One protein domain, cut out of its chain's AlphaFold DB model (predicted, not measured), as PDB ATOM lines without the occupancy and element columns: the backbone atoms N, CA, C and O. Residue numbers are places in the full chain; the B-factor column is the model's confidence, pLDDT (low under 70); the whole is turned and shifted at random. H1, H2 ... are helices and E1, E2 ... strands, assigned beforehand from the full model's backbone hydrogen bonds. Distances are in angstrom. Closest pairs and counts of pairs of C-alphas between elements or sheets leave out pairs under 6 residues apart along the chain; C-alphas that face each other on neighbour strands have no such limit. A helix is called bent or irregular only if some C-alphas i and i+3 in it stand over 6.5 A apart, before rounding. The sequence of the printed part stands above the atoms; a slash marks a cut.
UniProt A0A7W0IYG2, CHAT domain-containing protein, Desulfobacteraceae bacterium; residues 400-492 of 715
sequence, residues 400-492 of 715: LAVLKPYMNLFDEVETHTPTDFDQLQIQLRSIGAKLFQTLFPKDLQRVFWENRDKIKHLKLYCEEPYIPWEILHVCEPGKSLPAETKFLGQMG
ATOM      1  N   LEU A 400     235.608 349.411 390.005       74.62
ATOM      2  CA  LEU A 400     234.916 350.625 390.422       74.62
ATOM      3  C   LEU A 400     233.554 350.295 391.049       74.62
ATOM      4  O   LEU A 400     233.249 350.802 392.128       74.62
ATOM      5  N   ALA A 401     232.762 349.395 390.457       76.31
ATOM      6  CA  ALA A 401     231.510 348.922 391.053       76.31
ATOM      7  C   ALA A 401     231.701 348.274 392.440       76.31
ATOM      8  O   ALA A 401     230.852 348.456 393.317       76.31
ATOM      9  N   VAL A 402     232.814 347.564 392.669       74.62
ATOM     10  CA  VAL A 402     233.153 346.968 393.976       74.62
ATOM     11  C   VAL A 402     233.577 348.023 395.008       74.62
ATOM     12  O   VAL A 402     233.263 347.878 396.192       74.62
ATOM     13  N   LEU A 403     234.276 349.082 394.587       79.50
ATOM     14  CA  LEU A 403     234.802 350.122 395.482       79.50
ATOM     15  C   LEU A 403     233.812 351.253 395.784       79.50
ATOM     16  O   LEU A 403     233.863 351.830 396.872       79.50
ATOM     17  N   LYS A 404     232.898 351.552 394.859       80.06
ATOM     18  CA  LYS A 404     231.940 352.664 394.942       80.06
ATOM     19  C   LYS A 404     231.161 352.759 396.268       80.06
ATOM     20  O   LYS A 404     231.011 353.876 396.758       80.06
ATOM     21  N   PRO A 405     230.714 351.663 396.921       78.00
ATOM     22  CA  PRO A 405     230.073 351.753 398.237       78.00
ATOM     23  C   PRO A 405     230.991 352.310 399.336       78.00
ATOM     24  O   PRO A 405     230.517 353.011 400.225       78.00
ATOM     25  N   TYR A 406     232.299 352.033 399.276       77.75
ATOM     26  CA  TYR A 406     233.272 352.600 400.214       77.75
ATOM     27  C   TYR A 406     233.591 354.059 399.864       77.75
ATOM     28  O   TYR A 406     233.669 354.893 400.758       77.75
ATOM     29  N   MET A 407     233.712 354.389 398.572       76.56
ATOM     30  CA  MET A 407     233.953 355.768 398.128       76.56
ATOM     31  C   MET A 407     232.793 356.705 398.489       76.56
ATOM     32  O   MET A 407     233.037 357.806 398.978       76.56
ATOM     33  N   ASN A 408     231.544 356.245 398.342       77.06
ATOM     34  CA  ASN A 408     230.364 356.957 398.836       77.06
ATOM     35  C   ASN A 408     230.468 357.231 400.344       77.06
ATOM     36  O   ASN A 408     230.295 358.372 400.755       77.06
ATOM     37  N   LEU A 409     230.818 356.225 401.158       76.50
ATOM     38  CA  LEU A 409     230.992 356.399 402.606       76.50
ATOM     39  C   LEU A 409     232.061 357.456 402.943       76.50
ATOM     40  O   LEU A 409     231.895 358.208 403.897       76.50
ATOM     41  N   PHE A 410     233.147 357.546 402.171       74.69
ATOM     42  CA  PHE A 410     234.192 358.551 402.404       74.69
ATOM     43  C   PHE A 410     233.790 359.966 401.960       74.69
ATOM     44  O   PHE A 410     234.291 360.939 402.516       74.69
ATOM     45  N   ASP A 411     232.877 360.095 400.994       73.12
ATOM     46  CA  ASP A 411     232.275 361.377 400.617       73.12
ATOM     47  C   ASP A 411     231.090 361.772 401.539       73.12
ATOM     48  O   ASP A 411     230.821 362.957 401.706       73.12
ATOM     49  N   GLU A 412     230.394 360.817 402.169       68.00
ATOM     50  CA  GLU A 412     229.270 361.069 403.094       68.00
ATOM     51  C   GLU A 412     229.707 361.524 404.499       68.00
ATOM     52  O   GLU A 412     228.928 362.166 405.207       68.00
ATOM     53  N   VAL A 413     230.932 361.202 404.933       60.88
ATOM     54  CA  VAL A 413     231.369 361.440 406.321       60.88
ATOM     55  C   VAL A 413     232.104 362.774 406.481       60.88
ATOM     56  O   VAL A 413     233.326 362.849 406.588       60.88
ATOM     57  N   GLU A 414     231.315 363.842 406.580       58.75
ATOM     58  CA  GLU A 414     231.751 365.130 407.124       58.75
ATOM     59  C   GLU A 414     231.696 365.066 408.667       58.75
ATOM     60  O   GLU A 414     230.631 365.198 409.278       58.75
ATOM     61  N   THR A 415     232.829 364.779 409.320       55.34
ATOM     62  CA  THR A 415     232.886 364.456 410.759       55.34
ATOM     63  C   THR A 415     232.530 365.644 411.664       55.34
ATOM     64  O   THR A 415     233.271 366.621 411.748       55.34
ATOM     65  N   HIS A 416     231.412 365.541 412.398       54.41
ATOM     66  CA  HIS A 416     230.903 366.612 413.269       54.41
ATOM     67  C   HIS A 416     231.013 366.336 414.784       54.41
ATOM     68  O   HIS A 416     230.903 367.285 415.567       54.41
ATOM     69  N   THR A 417     231.263 365.096 415.235       58.72
ATOM     70  CA  THR A 417     231.561 364.795 416.653       58.72
ATOM     71  C   THR A 417     232.699 363.772 416.826       58.72
ATOM     72  O   THR A 417     232.928 362.952 415.933       58.72
ATOM     73  N   PRO A 418     233.398 363.752 417.984       60.12
ATOM     74  CA  PRO A 418     234.444 362.758 418.260       60.12
ATOM     75  C   PRO A 418     233.939 361.307 418.274       60.12
ATOM     76  O   PRO A 418     234.653 360.405 417.850       60.12
ATOM     77  N   THR A 419     232.699 361.074 418.716       60.56
ATOM     78  CA  THR A 419     232.099 359.731 418.733       60.56
ATOM     79  C   THR A 419     231.921 359.185 417.316       60.56
ATOM     80  O   THR A 419     232.147 357.997 417.079       60.56
ATOM     81  N   ASP A 420     231.563 360.052 416.363       74.12
ATOM     82  CA  ASP A 420     231.436 359.677 414.952       74.12
ATOM     83  C   ASP A 420     232.808 359.343 414.353       74.12
ATOM     84  O   ASP A 420     232.926 358.378 413.600       74.12
ATOM     85  N   PHE A 421     233.862 360.075 414.744       77.19
ATOM     86  CA  PHE A 421     235.237 359.781 414.331       77.19
ATOM     87  C   PHE A 421     235.720 358.404 414.817       77.19
ATOM     88  O   PHE A 421     236.305 357.664 414.026       77.19
ATOM     89  N   ASP A 422     235.434 358.009 416.062       82.31
ATOM     90  CA  ASP A 422     235.792 356.673 416.568       82.31
ATOM     91  C   ASP A 422     235.077 355.552 415.790       82.31
ATOM     92  O   ASP A 422     235.705 354.565 415.388       82.31
ATOM     93  N   GLN A 423     233.775 355.703 415.511       82.88
ATOM     94  CA  GLN A 423     233.029 354.734 414.693       82.88
ATOM     95  C   GLN A 423     233.533 354.698 413.242       82.88
ATOM     96  O   GLN A 423     233.652 353.624 412.644       82.88
ATOM     97  N   LEU A 424     233.900 355.855 412.691       80.62
ATOM     98  CA  LEU A 424     234.526 355.989 411.381       80.62
ATOM     99  C   LEU A 424     235.904 355.319 411.322       80.62
ATOM    100  O   LEU A 424     236.205 354.668 410.324       80.62
ATOM    101  N   GLN A 425     236.730 355.395 412.371       86.19
ATOM    102  CA  GLN A 425     237.990 354.645 412.409       86.19
ATOM    103  C   GLN A 425     237.739 353.130 412.433       86.19
ATOM    104  O   GLN A 425     238.448 352.390 411.753       86.19
ATOM    105  N   ILE A 426     236.708 352.645 413.134       88.25
ATOM    106  CA  ILE A 426     236.328 351.220 413.094       88.25
ATOM    107  C   ILE A 426     235.904 350.805 411.671       88.25
ATOM    108  O   ILE A 426     236.369 349.775 411.174       88.25
ATOM    109  N   GLN A 427     235.093 351.618 410.984       86.81
ATOM    110  CA  GLN A 427     234.704 351.418 409.578       86.81
ATOM    111  C   GLN A 427     235.928 351.406 408.641       86.81
ATOM    112  O   GLN A 427     236.166 350.411 407.954       86.81
ATOM    113  N   LEU A 428     236.748 352.465 408.658       88.00
ATOM    114  CA  LEU A 428     237.943 352.624 407.816       88.00
ATOM    115  C   LEU A 428     238.924 351.461 407.969       88.00
ATOM    116  O   LEU A 428     239.417 350.938 406.973       88.00
ATOM    117  N   ARG A 429     239.192 351.021 409.203       92.56
ATOM    118  CA  ARG A 429     240.105 349.897 409.469       92.56
ATOM    119  C   ARG A 429     239.525 348.571 408.973       92.56
ATOM    120  O   ARG A 429     240.262 347.761 408.414       92.56
ATOM    121  N   SER A 430     238.212 348.375 409.104       90.94
ATOM    122  CA  SER A 430     237.504 347.187 408.601       90.94
ATOM    123  C   SER A 430     237.506 347.107 407.072       90.94
ATOM    124  O   SER A 430     237.811 346.056 406.508       90.94
ATOM    125  N   ILE A 431     237.231 348.225 406.394       89.69
ATOM    126  CA  ILE A 431     237.301 348.334 404.930       89.69
ATOM    127  C   ILE A 431     238.749 348.153 404.465       89.69
ATOM    128  O   ILE A 431     239.022 347.317 403.609       89.69
ATOM    129  N   GLY A 432     239.688 348.876 405.075       92.44
ATOM    130  CA  GLY A 432     241.103 348.853 404.721       92.44
ATOM    131  C   GLY A 432     241.756 347.481 404.858       92.44
ATOM    132  O   GLY A 432     242.533 347.087 403.987       92.44
ATOM    133  N   ALA A 433     241.425 346.725 405.909       93.75
ATOM    134  CA  ALA A 433     241.915 345.359 406.080       93.75
ATOM    135  C   ALA A 433     241.257 344.394 405.089       93.75
ATOM    136  O   ALA A 433     241.948 343.552 404.522       93.75
ATOM    137  N   LYS A 434     239.953 344.545 404.805       90.44
ATOM    138  CA  LYS A 434     239.284 343.762 403.757       90.44
ATOM    139  C   LYS A 434     239.931 344.004 402.388       90.44
ATOM    140  O   LYS A 434     240.210 343.036 401.686       90.44
ATOM    141  N   LEU A 435     240.214 345.258 402.020       90.44
ATOM    142  CA  LEU A 435     240.896 345.600 400.765       90.44
ATOM    143  C   LEU A 435     242.308 345.003 400.711       90.44
ATOM    144  O   LEU A 435     242.626 344.307 399.752       90.44
ATOM    145  N   PHE A 436     243.113 345.176 401.764       93.31
ATOM    146  CA  PHE A 436     244.457 344.591 401.874       93.31
ATOM    147  C   PHE A 436     244.434 343.057 401.740       93.31
ATOM    148  O   PHE A 436     245.226 342.490 400.989       93.31
ATOM    149  N   GLN A 437     243.481 342.386 402.397       91.25
ATOM    150  CA  GLN A 437     243.309 340.930 402.328       91.25
ATOM    151  C   GLN A 437     242.745 340.419 400.991       91.25
ATOM    152  O   GLN A 437     242.931 339.243 400.680       91.25
ATOM    153  N   THR A 438     242.053 341.266 400.220       87.56
ATOM    154  CA  THR A 438     241.476 340.905 398.911       87.56
ATOM    155  C   THR A 438     242.475 341.126 397.775       87.56
ATOM    156  O   THR A 438     242.583 340.292 396.883       87.56
ATOM    157  N   LEU A 439     243.204 342.245 397.808       89.38
ATOM    158  CA  LEU A 439     244.092 342.672 396.726       89.38
ATOM    159  C   LEU A 439     245.447 341.956 396.760       89.38
ATOM    160  O   LEU A 439     245.943 341.536 395.714       89.38
ATOM    161  N   PHE A 440     246.054 341.814 397.942       93.75
ATOM    162  CA  PHE A 440     247.371 341.192 398.087       93.75
ATOM    163  C   PHE A 440     247.241 339.690 398.385       93.75
ATOM    164  O   PHE A 440     246.445 339.314 399.250       93.75
ATOM    165  N   PRO A 441     248.050 338.808 397.769       93.44
ATOM    166  CA  PRO A 441     248.146 337.412 398.194       93.44
ATOM    167  C   PRO A 441     248.747 337.296 399.604       93.44
ATOM    168  O   PRO A 441     249.455 338.186 400.080       93.44
ATOM    169  N   LYS A 442     248.494 336.167 400.280       93.50
ATOM    170  CA  LYS A 442     248.855 335.945 401.698       93.50
ATOM    171  C   LYS A 442     250.337 336.153 402.017       93.50
ATOM    172  O   LYS A 442     250.662 336.518 403.144       93.50
ATOM    173  N   ASP A 443     251.227 335.920 401.058       93.19
ATOM    174  CA  ASP A 443     252.668 336.067 401.262       93.19
ATOM    175  C   ASP A 443     253.123 337.533 401.151       93.19
ATOM    176  O   ASP A 443     253.886 337.986 402.001       93.19
ATOM    177  N   LEU A 444     252.536 338.320 400.237       94.38
ATOM    178  CA  LEU A 444     252.695 339.782 400.197       94.38
ATOM    179  C   LEU A 444     252.087 340.448 401.446       94.38
ATOM    180  O   LEU A 444     252.709 341.320 402.055       94.38
ATOM    181  N   GLN A 445     250.908 339.988 401.889       95.38
ATOM    182  CA  GLN A 445     250.319 340.410 403.169       95.38
ATOM    183  C   GLN A 445     251.288 340.156 404.338       95.38
ATOM    184  O   GLN A 445     251.455 341.021 405.199       95.38
ATOM    185  N   ARG A 446     251.955 338.990 404.358       94.69
ATOM    186  CA  ARG A 446     252.933 338.631 405.395       94.69
ATOM    187  C   ARG A 446     254.171 339.526 405.355       94.69
ATOM    188  O   ARG A 446     254.560 340.026 406.403       94.69
ATOM    189  N   VAL A 447     254.734 339.790 404.174       93.94
ATOM    190  CA  VAL A 447     255.895 340.686 404.012       93.94
ATOM    191  C   VAL A 447     255.603 342.088 404.546       93.94
ATOM    192  O   VAL A 447     256.409 342.626 405.311       93.94
ATOM    193  N   PHE A 448     254.436 342.656 404.223       95.06
ATOM    194  CA  PHE A 448     254.013 343.935 404.794       95.06
ATOM    195  C   PHE A 448     253.806 343.854 406.314       95.06
ATOM    196  O   PHE A 448     254.233 344.764 407.019       95.06
ATOM    197  N   TRP A 449     253.202 342.781 406.838       95.06
ATOM    198  CA  TRP A 449     252.982 342.599 408.279       95.06
ATOM    199  C   TRP A 449     254.289 342.483 409.080       95.06
ATOM    200  O   TRP A 449     254.467 343.192 410.073       95.06
ATOM    201  N   GLU A 450     255.221 341.637 408.643       93.69
ATOM    202  CA  GLU A 450     256.496 341.369 409.325       93.69
ATOM    203  C   GLU A 450     257.452 342.573 409.292       93.69
ATOM    204  O   GLU A 450     258.274 342.739 410.193       93.69
ATOM    205  N   ASN A 451     257.320 343.454 408.294       92.44
ATOM    206  CA  ASN A 451     258.192 344.618 408.114       92.44
ATOM    207  C   ASN A 451     257.523 345.974 408.400       92.44
ATOM    208  O   ASN A 451     258.174 347.013 408.254       92.44
ATOM    209  N   ARG A 452     256.261 345.998 408.858       93.06
ATOM    210  CA  ARG A 452     255.455 347.226 409.040       93.06
ATOM    211  C   ARG A 452     256.112 348.322 409.883       93.06
ATOM    212  O   ARG A 452     255.808 349.496 409.704       93.06
ATOM    213  N   ASP A 453     257.003 347.967 410.804       90.25
ATOM    214  CA  ASP A 453     257.714 348.930 411.656       90.25
ATOM    215  C   ASP A 453     259.020 349.451 411.046       90.25
ATOM    216  O   ASP A 453     259.479 350.530 411.430       90.25
ATOM    217  N   LYS A 454     259.587 348.738 410.065       89.69
ATOM    218  CA  LYS A 454     260.791 349.137 409.320       89.69
ATOM    219  C   LYS A 454     260.455 350.104 408.184       89.69
ATOM    220  O   LYS A 454     261.161 351.090 408.001       89.69
ATOM    221  N   ILE A 455     259.367 349.847 407.457       90.56
ATOM    222  CA  ILE A 455     258.929 350.647 406.302       90.56
ATOM    223  C   ILE A 455     258.556 352.068 406.770       90.56
ATOM    224  O   ILE A 455     257.571 352.253 407.486       90.56
ATOM    225  N   LYS A 456     259.361 353.071 406.390       86.62
ATOM    226  CA  LYS A 456     259.117 354.506 406.674       86.62
ATOM    227  C   LYS A 456     258.614 355.295 405.465       86.62
ATOM    228  O   LYS A 456     258.025 356.361 405.636       86.62
ATOM    229  N   HIS A 457     258.864 354.756 404.279       87.62
ATOM    230  CA  HIS A 457     258.542 355.282 402.960       87.62
ATOM    231  C   HIS A 457     258.171 354.118 402.042       87.62
ATOM    232  O   HIS A 457     258.707 353.019 402.204       87.62
ATOM    233  N   LEU A 458     257.302 354.374 401.062       90.25
ATOM    234  CA  LEU A 458     256.972 353.443 399.979       90.25
ATOM    235  C   LEU A 458     256.621 354.235 398.713       90.25
ATOM    236  O   LEU A 458     255.741 355.093 398.753       90.25
ATOM    237  N   LYS A 459     257.273 353.951 397.585       86.50
ATOM    238  CA  LYS A 459     256.930 354.543 396.287       86.50
ATOM    239  C   LYS A 459     256.076 353.571 395.478       86.50
ATOM    240  O   LYS A 459     256.532 352.489 395.124       86.50
ATOM    241  N   LEU A 460     254.834 353.956 395.211       88.00
ATOM    242  CA  LEU A 460     253.843 353.141 394.522       88.00
ATOM    243  C   LEU A 460     253.710 353.569 393.056       88.00
ATOM    244  O   LEU A 460     253.065 354.573 392.761       88.00
ATOM    245  N   TYR A 461     254.282 352.795 392.138       73.75
ATOM    246  CA  TYR A 461     254.017 352.936 390.707       73.75
ATOM    247  C   TYR A 461     252.741 352.170 390.372       73.75
ATOM    248  O   TYR A 461     252.690 350.951 390.515       73.75
ATOM    249  N   CYS A 462     251.682 352.879 389.989       75.31
ATOM    250  CA  CYS A 462     250.373 352.267 389.784       75.31
ATOM    251  C   CYS A 462     249.550 353.048 388.755       75.31
ATOM    252  O   CYS A 462     249.454 354.272 388.827       75.31
ATOM    253  N   GLU A 463     248.964 352.323 387.804       68.81
ATOM    254  CA  GLU A 463     248.032 352.862 386.803       68.81
ATOM    255  C   GLU A 463     246.563 352.683 387.183       68.81
ATOM    256  O   GLU A 463     245.722 353.366 386.616       68.81
ATOM    257  N   GLU A 464     246.251 351.808 388.142       81.75
ATOM    258  CA  GLU A 464     244.888 351.578 388.629       81.75
ATOM    259  C   GLU A 464     244.381 352.826 389.386       81.75
ATOM    260  O   GLU A 464     244.888 353.132 390.477       81.75
ATOM    261  N   PRO A 465     243.412 353.578 388.825       78.19
ATOM    262  CA  PRO A 465     243.048 354.888 389.345       78.19
ATOM    263  C   PRO A 465     242.072 354.832 390.522       78.19
ATOM    264  O   PRO A 465     242.035 355.781 391.308       78.19
ATOM    265  N   TYR A 466     241.280 353.762 390.647       83.69
ATOM    266  CA  TYR A 466     240.131 353.720 391.552       83.69
ATOM    267  C   TYR A 466     240.478 353.176 392.936       83.69
ATOM    268  O   TYR A 466     239.817 353.543 393.905       83.69
ATOM    269  N   ILE A 467     241.520 352.343 393.068       89.00
ATOM    270  CA  ILE A 467     241.927 351.810 394.375       89.00
ATOM    271  C   ILE A 467     242.508 352.935 395.264       89.00
ATOM    272  O   ILE A 467     243.518 353.564 394.912       89.00
ATOM    273  N   PRO A 468     241.933 353.179 396.461       90.25
ATOM    274  CA  PRO A 468     242.497 354.088 397.454       90.25
ATOM    275  C   PRO A 468     243.608 353.371 398.240       90.25
ATOM    276  O   PRO A 468     243.434 352.981 399.394       90.25
ATOM    277  N   TRP A 469     244.764 353.159 397.601       93.88
ATOM    278  CA  TRP A 469     245.907 352.423 398.163       93.88
ATOM    279  C   TRP A 469     246.338 352.924 399.555       93.88
ATOM    280  O   TRP A 469     246.785 352.143 400.392       93.88
ATOM    281  N   GLU A 470     246.138 354.213 399.834       94.12
ATOM    282  CA  GLU A 470     246.431 354.880 401.101       94.12
ATOM    283  C   GLU A 470     245.674 354.275 402.295       94.12
ATOM    284  O   GLU A 470     246.208 354.315 403.406       94.12
ATOM    285  N   ILE A 471     244.478 353.700 402.087       93.25
ATOM    286  CA  ILE A 471     243.637 353.117 403.151       93.25
ATOM    287  C   ILE A 471     243.790 351.602 403.319       93.25
ATOM    288  O   ILE A 471     243.051 351.009 404.101       93.25
ATOM    289  N   LEU A 472     244.714 350.937 402.619       94.88
ATOM    290  CA  LEU A 472     244.974 349.516 402.879       94.88
ATOM    291  C   LEU A 472     245.572 349.363 404.282       94.88
ATOM    292  O   LEU A 472     246.633 349.916 404.578       94.88
ATOM    293  N   HIS A 473     244.877 348.631 405.155       95.88
ATOM    294  CA  HIS A 473     245.283 348.428 406.544       95.88
ATOM    295  C   HIS A 473     246.075 347.133 406.669       95.88
ATOM    296  O   HIS A 473     245.544 346.040 406.458       95.88
ATOM    297  N   VAL A 474     247.337 347.252 407.071       95.50
ATOM    298  CA  VAL A 474     248.225 346.104 407.248       95.50
ATOM    299  C   VAL A 474     247.715 345.254 408.416       95.50
ATOM    300  O   VAL A 474     247.359 345.774 409.476       95.50
ATOM    301  N   CYS A 475     247.620 343.943 408.217       93.12
ATOM    302  CA  CYS A 475     247.117 342.991 409.207       93.12
ATOM    303  C   CYS A 475     247.727 341.600 408.983       93.12
ATOM    304  O   CYS A 475     248.168 341.279 407.880       93.12
ATOM    305  N   GLU A 476     247.773 340.774 410.031       92.62
ATOM    306  CA  GLU A 476     248.334 339.423 409.938       92.62
ATOM    307  C   GLU A 476     247.414 338.494 409.110       92.62
ATOM    308  O   GLU A 476     246.207 338.436 409.384       92.62
ATOM    309  N   PRO A 477     247.942 337.730 408.129       89.31
ATOM    310  CA  PRO A 477     247.139 336.865 407.266       89.31
ATOM    311  C   PRO A 477     246.270 335.865 408.044       89.31
ATOM    312  O   PRO A 477     246.769 334.951 408.701       89.31
ATOM    313  N   GLY A 478     244.946 336.001 407.928       84.62
ATOM    314  CA  GLY A 478     243.985 335.094 408.568       84.62
ATOM    315  C   GLY A 478     243.778 335.309 410.074       84.62
ATOM    316  O   GLY A 478     243.224 334.425 410.729       84.62
ATOM    317  N   LYS A 479     244.197 336.451 410.636       88.56
ATOM    318  CA  LYS A 479     243.824 336.877 411.996       88.56
ATOM    319  C   LYS A 479     242.712 337.929 411.974       88.56
ATOM    320  O   LYS A 479     242.412 338.532 410.944       88.56
ATOM    321  N   SER A 480     242.136 338.181 413.148       86.12
ATOM    322  CA  SER A 480     241.352 339.391 413.415       86.12
ATOM    323  C   SER A 480     242.202 340.656 413.240       86.12
ATOM    324  O   SER A 480     243.425 340.612 413.372       86.12
ATOM    325  N   LEU A 481     241.541 341.796 413.015       88.50
ATOM    326  CA  LEU A 481     242.170 343.120 413.068       88.50
ATOM    327  C   LEU A 481     243.005 343.292 414.356       88.50
ATOM    328  O   LEU A 481     242.500 342.987 415.442       88.50
ATOM    329  N   PRO A 482     244.251 343.797 414.267       87.19
ATOM    330  CA  PRO A 482     245.067 344.068 415.444       87.19
ATOM    331  C   PRO A 482     244.545 345.300 416.205       87.19
ATOM    332  O   PRO A 482     243.700 346.050 415.715       87.19
ATOM    333  N   ALA A 483     245.069 345.555 417.404       85.06
ATOM    334  CA  ALA A 483     244.727 346.769 418.151       85.06
ATOM    335  C   ALA A 483     245.302 348.046 417.501       85.06
ATOM    336  O   ALA A 483     244.659 349.092 417.541       85.06
ATOM    337  N   GLU A 484     246.476 347.952 416.867       87.38
ATOM    338  CA  GLU A 484     247.154 349.069 416.196       87.38
ATOM    339  C   GLU A 484     246.458 349.510 414.896       87.38
ATOM    340  O   GLU A 484     245.996 348.684 414.102       87.38
ATOM    341  N   THR A 485     246.404 350.822 414.658       88.56
ATOM    342  CA  THR A 485     245.962 351.411 413.384       88.56
ATOM    343  C   THR A 485     247.176 351.609 412.485       88.56
ATOM    344  O   THR A 485     248.073 352.370 412.850       88.56
ATOM    345  N   LYS A 486     247.227 350.922 411.336       92.94
ATOM    346  CA  LYS A 486     248.400 350.958 410.451       92.94
ATOM    347  C   LYS A 486     248.036 350.824 408.972       92.94
ATOM    348  O   LYS A 486     247.990 349.730 408.412       92.94
ATOM    349  N   PHE A 487     247.771 351.967 408.354       95.38
ATOM    350  CA  PHE A 487     247.471 352.103 406.931       95.38
ATOM    351  C   PHE A 487     248.738 352.353 406.098       95.38
ATOM    352  O   PHE A 487     249.653 353.028 406.575       95.38
ATOM    353  N   LEU A 488     248.779 351.908 404.833       95.50
ATOM    354  CA  LEU A 488     249.907 352.200 403.926       95.50
ATOM    355  C   LEU A 488     250.172 353.712 403.801       95.50
ATOM    356  O   LEU A 488     251.325 354.140 403.799       95.50
ATOM    357  N   GLY A 489     249.124 354.546 403.803       93.25
ATOM    358  CA  GLY A 489     249.259 356.005 403.803       93.25
ATOM    359  C   GLY A 489     250.043 356.571 404.999       93.25
ATOM    360  O   GLY A 489     250.653 357.628 404.858       93.25
ATOM    361  N   GLN A 490     250.074 355.875 406.144       92.62
ATOM    362  CA  GLN A 490     250.847 356.240 407.346       92.62
ATOM    363  C   GLN A 490     252.287 355.686 407.335       92.62
ATOM    364  O   GLN A 490     253.066 355.965 408.243       92.62
ATOM    365  N   MET A 491     252.645 354.881 406.330       92.62
ATOM    366  CA  MET A 491     253.968 354.267 406.160       92.62
ATOM    367  C   MET A 491     254.817 355.052 405.141       92.62
ATOM    368  O   MET A 491     255.654 354.485 404.442       92.62
ATOM    369  N   GLY A 492     254.568 356.366 405.026       90.25
ATOM    370  CA  GLY A 492     255.227 357.264 404.073       90.25
ATOM    371  C   GLY A 492     254.974 356.913 402.611       90.25
ATOM    372  O   GLY A 492     255.853 357.137 401.776       90.25
TER     373      GLY A 492
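AT A GLANCE: This is residues 400 to 492 of the 715 residues of the protein "CHAT domain-containing protein" of Desulfobacteraceae bacterium (UniProt A0A7W0IYG2). One long helix, H2, runs along one side of the domain; H1 folds back loosely beside it, and H3 turns off steeply near its far end. A strand, E1, stands away from H2, and the long stretch of residues 463 to 492, with no named element, loops back from E1 through the middle. You have 93 residues printed, with three named helices and one named strand in the order H1, H2, H3, E1; there is no sheet of named strands, and the class is mostly helix. The whole is compact, with a radius of gyration of the C-alphas of 13.6 A, and rounded, with spans of 37 by 31 by 25 A.

HOW THE PARTS SIT: Start with H1, residues 400 to 412, and go on to H2, residues 418 to 439. They are close but not clearly touching: look at the C-alphas of Tyr 406 and Ile 431, their closest, 7.5 A apart. Their lines stand at a shallow tilt of 14 degrees, opposite ways, though the line of H1 is a rough one. Next comes H3, residues 442 to 451, close to H2 but not clearly touching it; their closest C-alphas are those of Gln 437 and Gln 445, 7.1 A apart. H2 and H3 run opposite ways at a steep tilt of 53 degrees. Then find E1, residues 458 to 462, which pairs with no named strand and is apart from H1, H2 and H3; H1 and H3 are apart too. In H2 and H3 every O i to N i+4 pair is within hydrogen-bond range; in H1, 7 of 9 are.

IN THESE COORDINATES: Find C-alpha 400 at (234.916, 350.625, 390.422); from there H1 runs 17.4 A to C-alpha 412. It is irregular: C-alphas 402 and 405 are 7.1 A apart. H2 begins at C-alpha 418, at (234.444, 362.758, 418.260), and runs 31.0 A to C-alpha 439. H3 measures 14.3 A from C-alpha 442 to C-alpha 451. E1 spans 12.2 A and ends at C-alpha 462, at (250.373, 352.267, 389.784).

THE WHOLE: The two C-alphas farthest apart are those of His 416 and Asp 443, 39.4 A. The printed part has no cut; the links H1 to H2 and H2 to H3 are tight, and H3 to E1 is short. In residues 463 to 492 the C-alphas lie 2 to 18 A from the mean of all C-alphas. The mean pLDDT of the printed part is 85.0; look for values under 70 at residues 412 to 419 and residue 463.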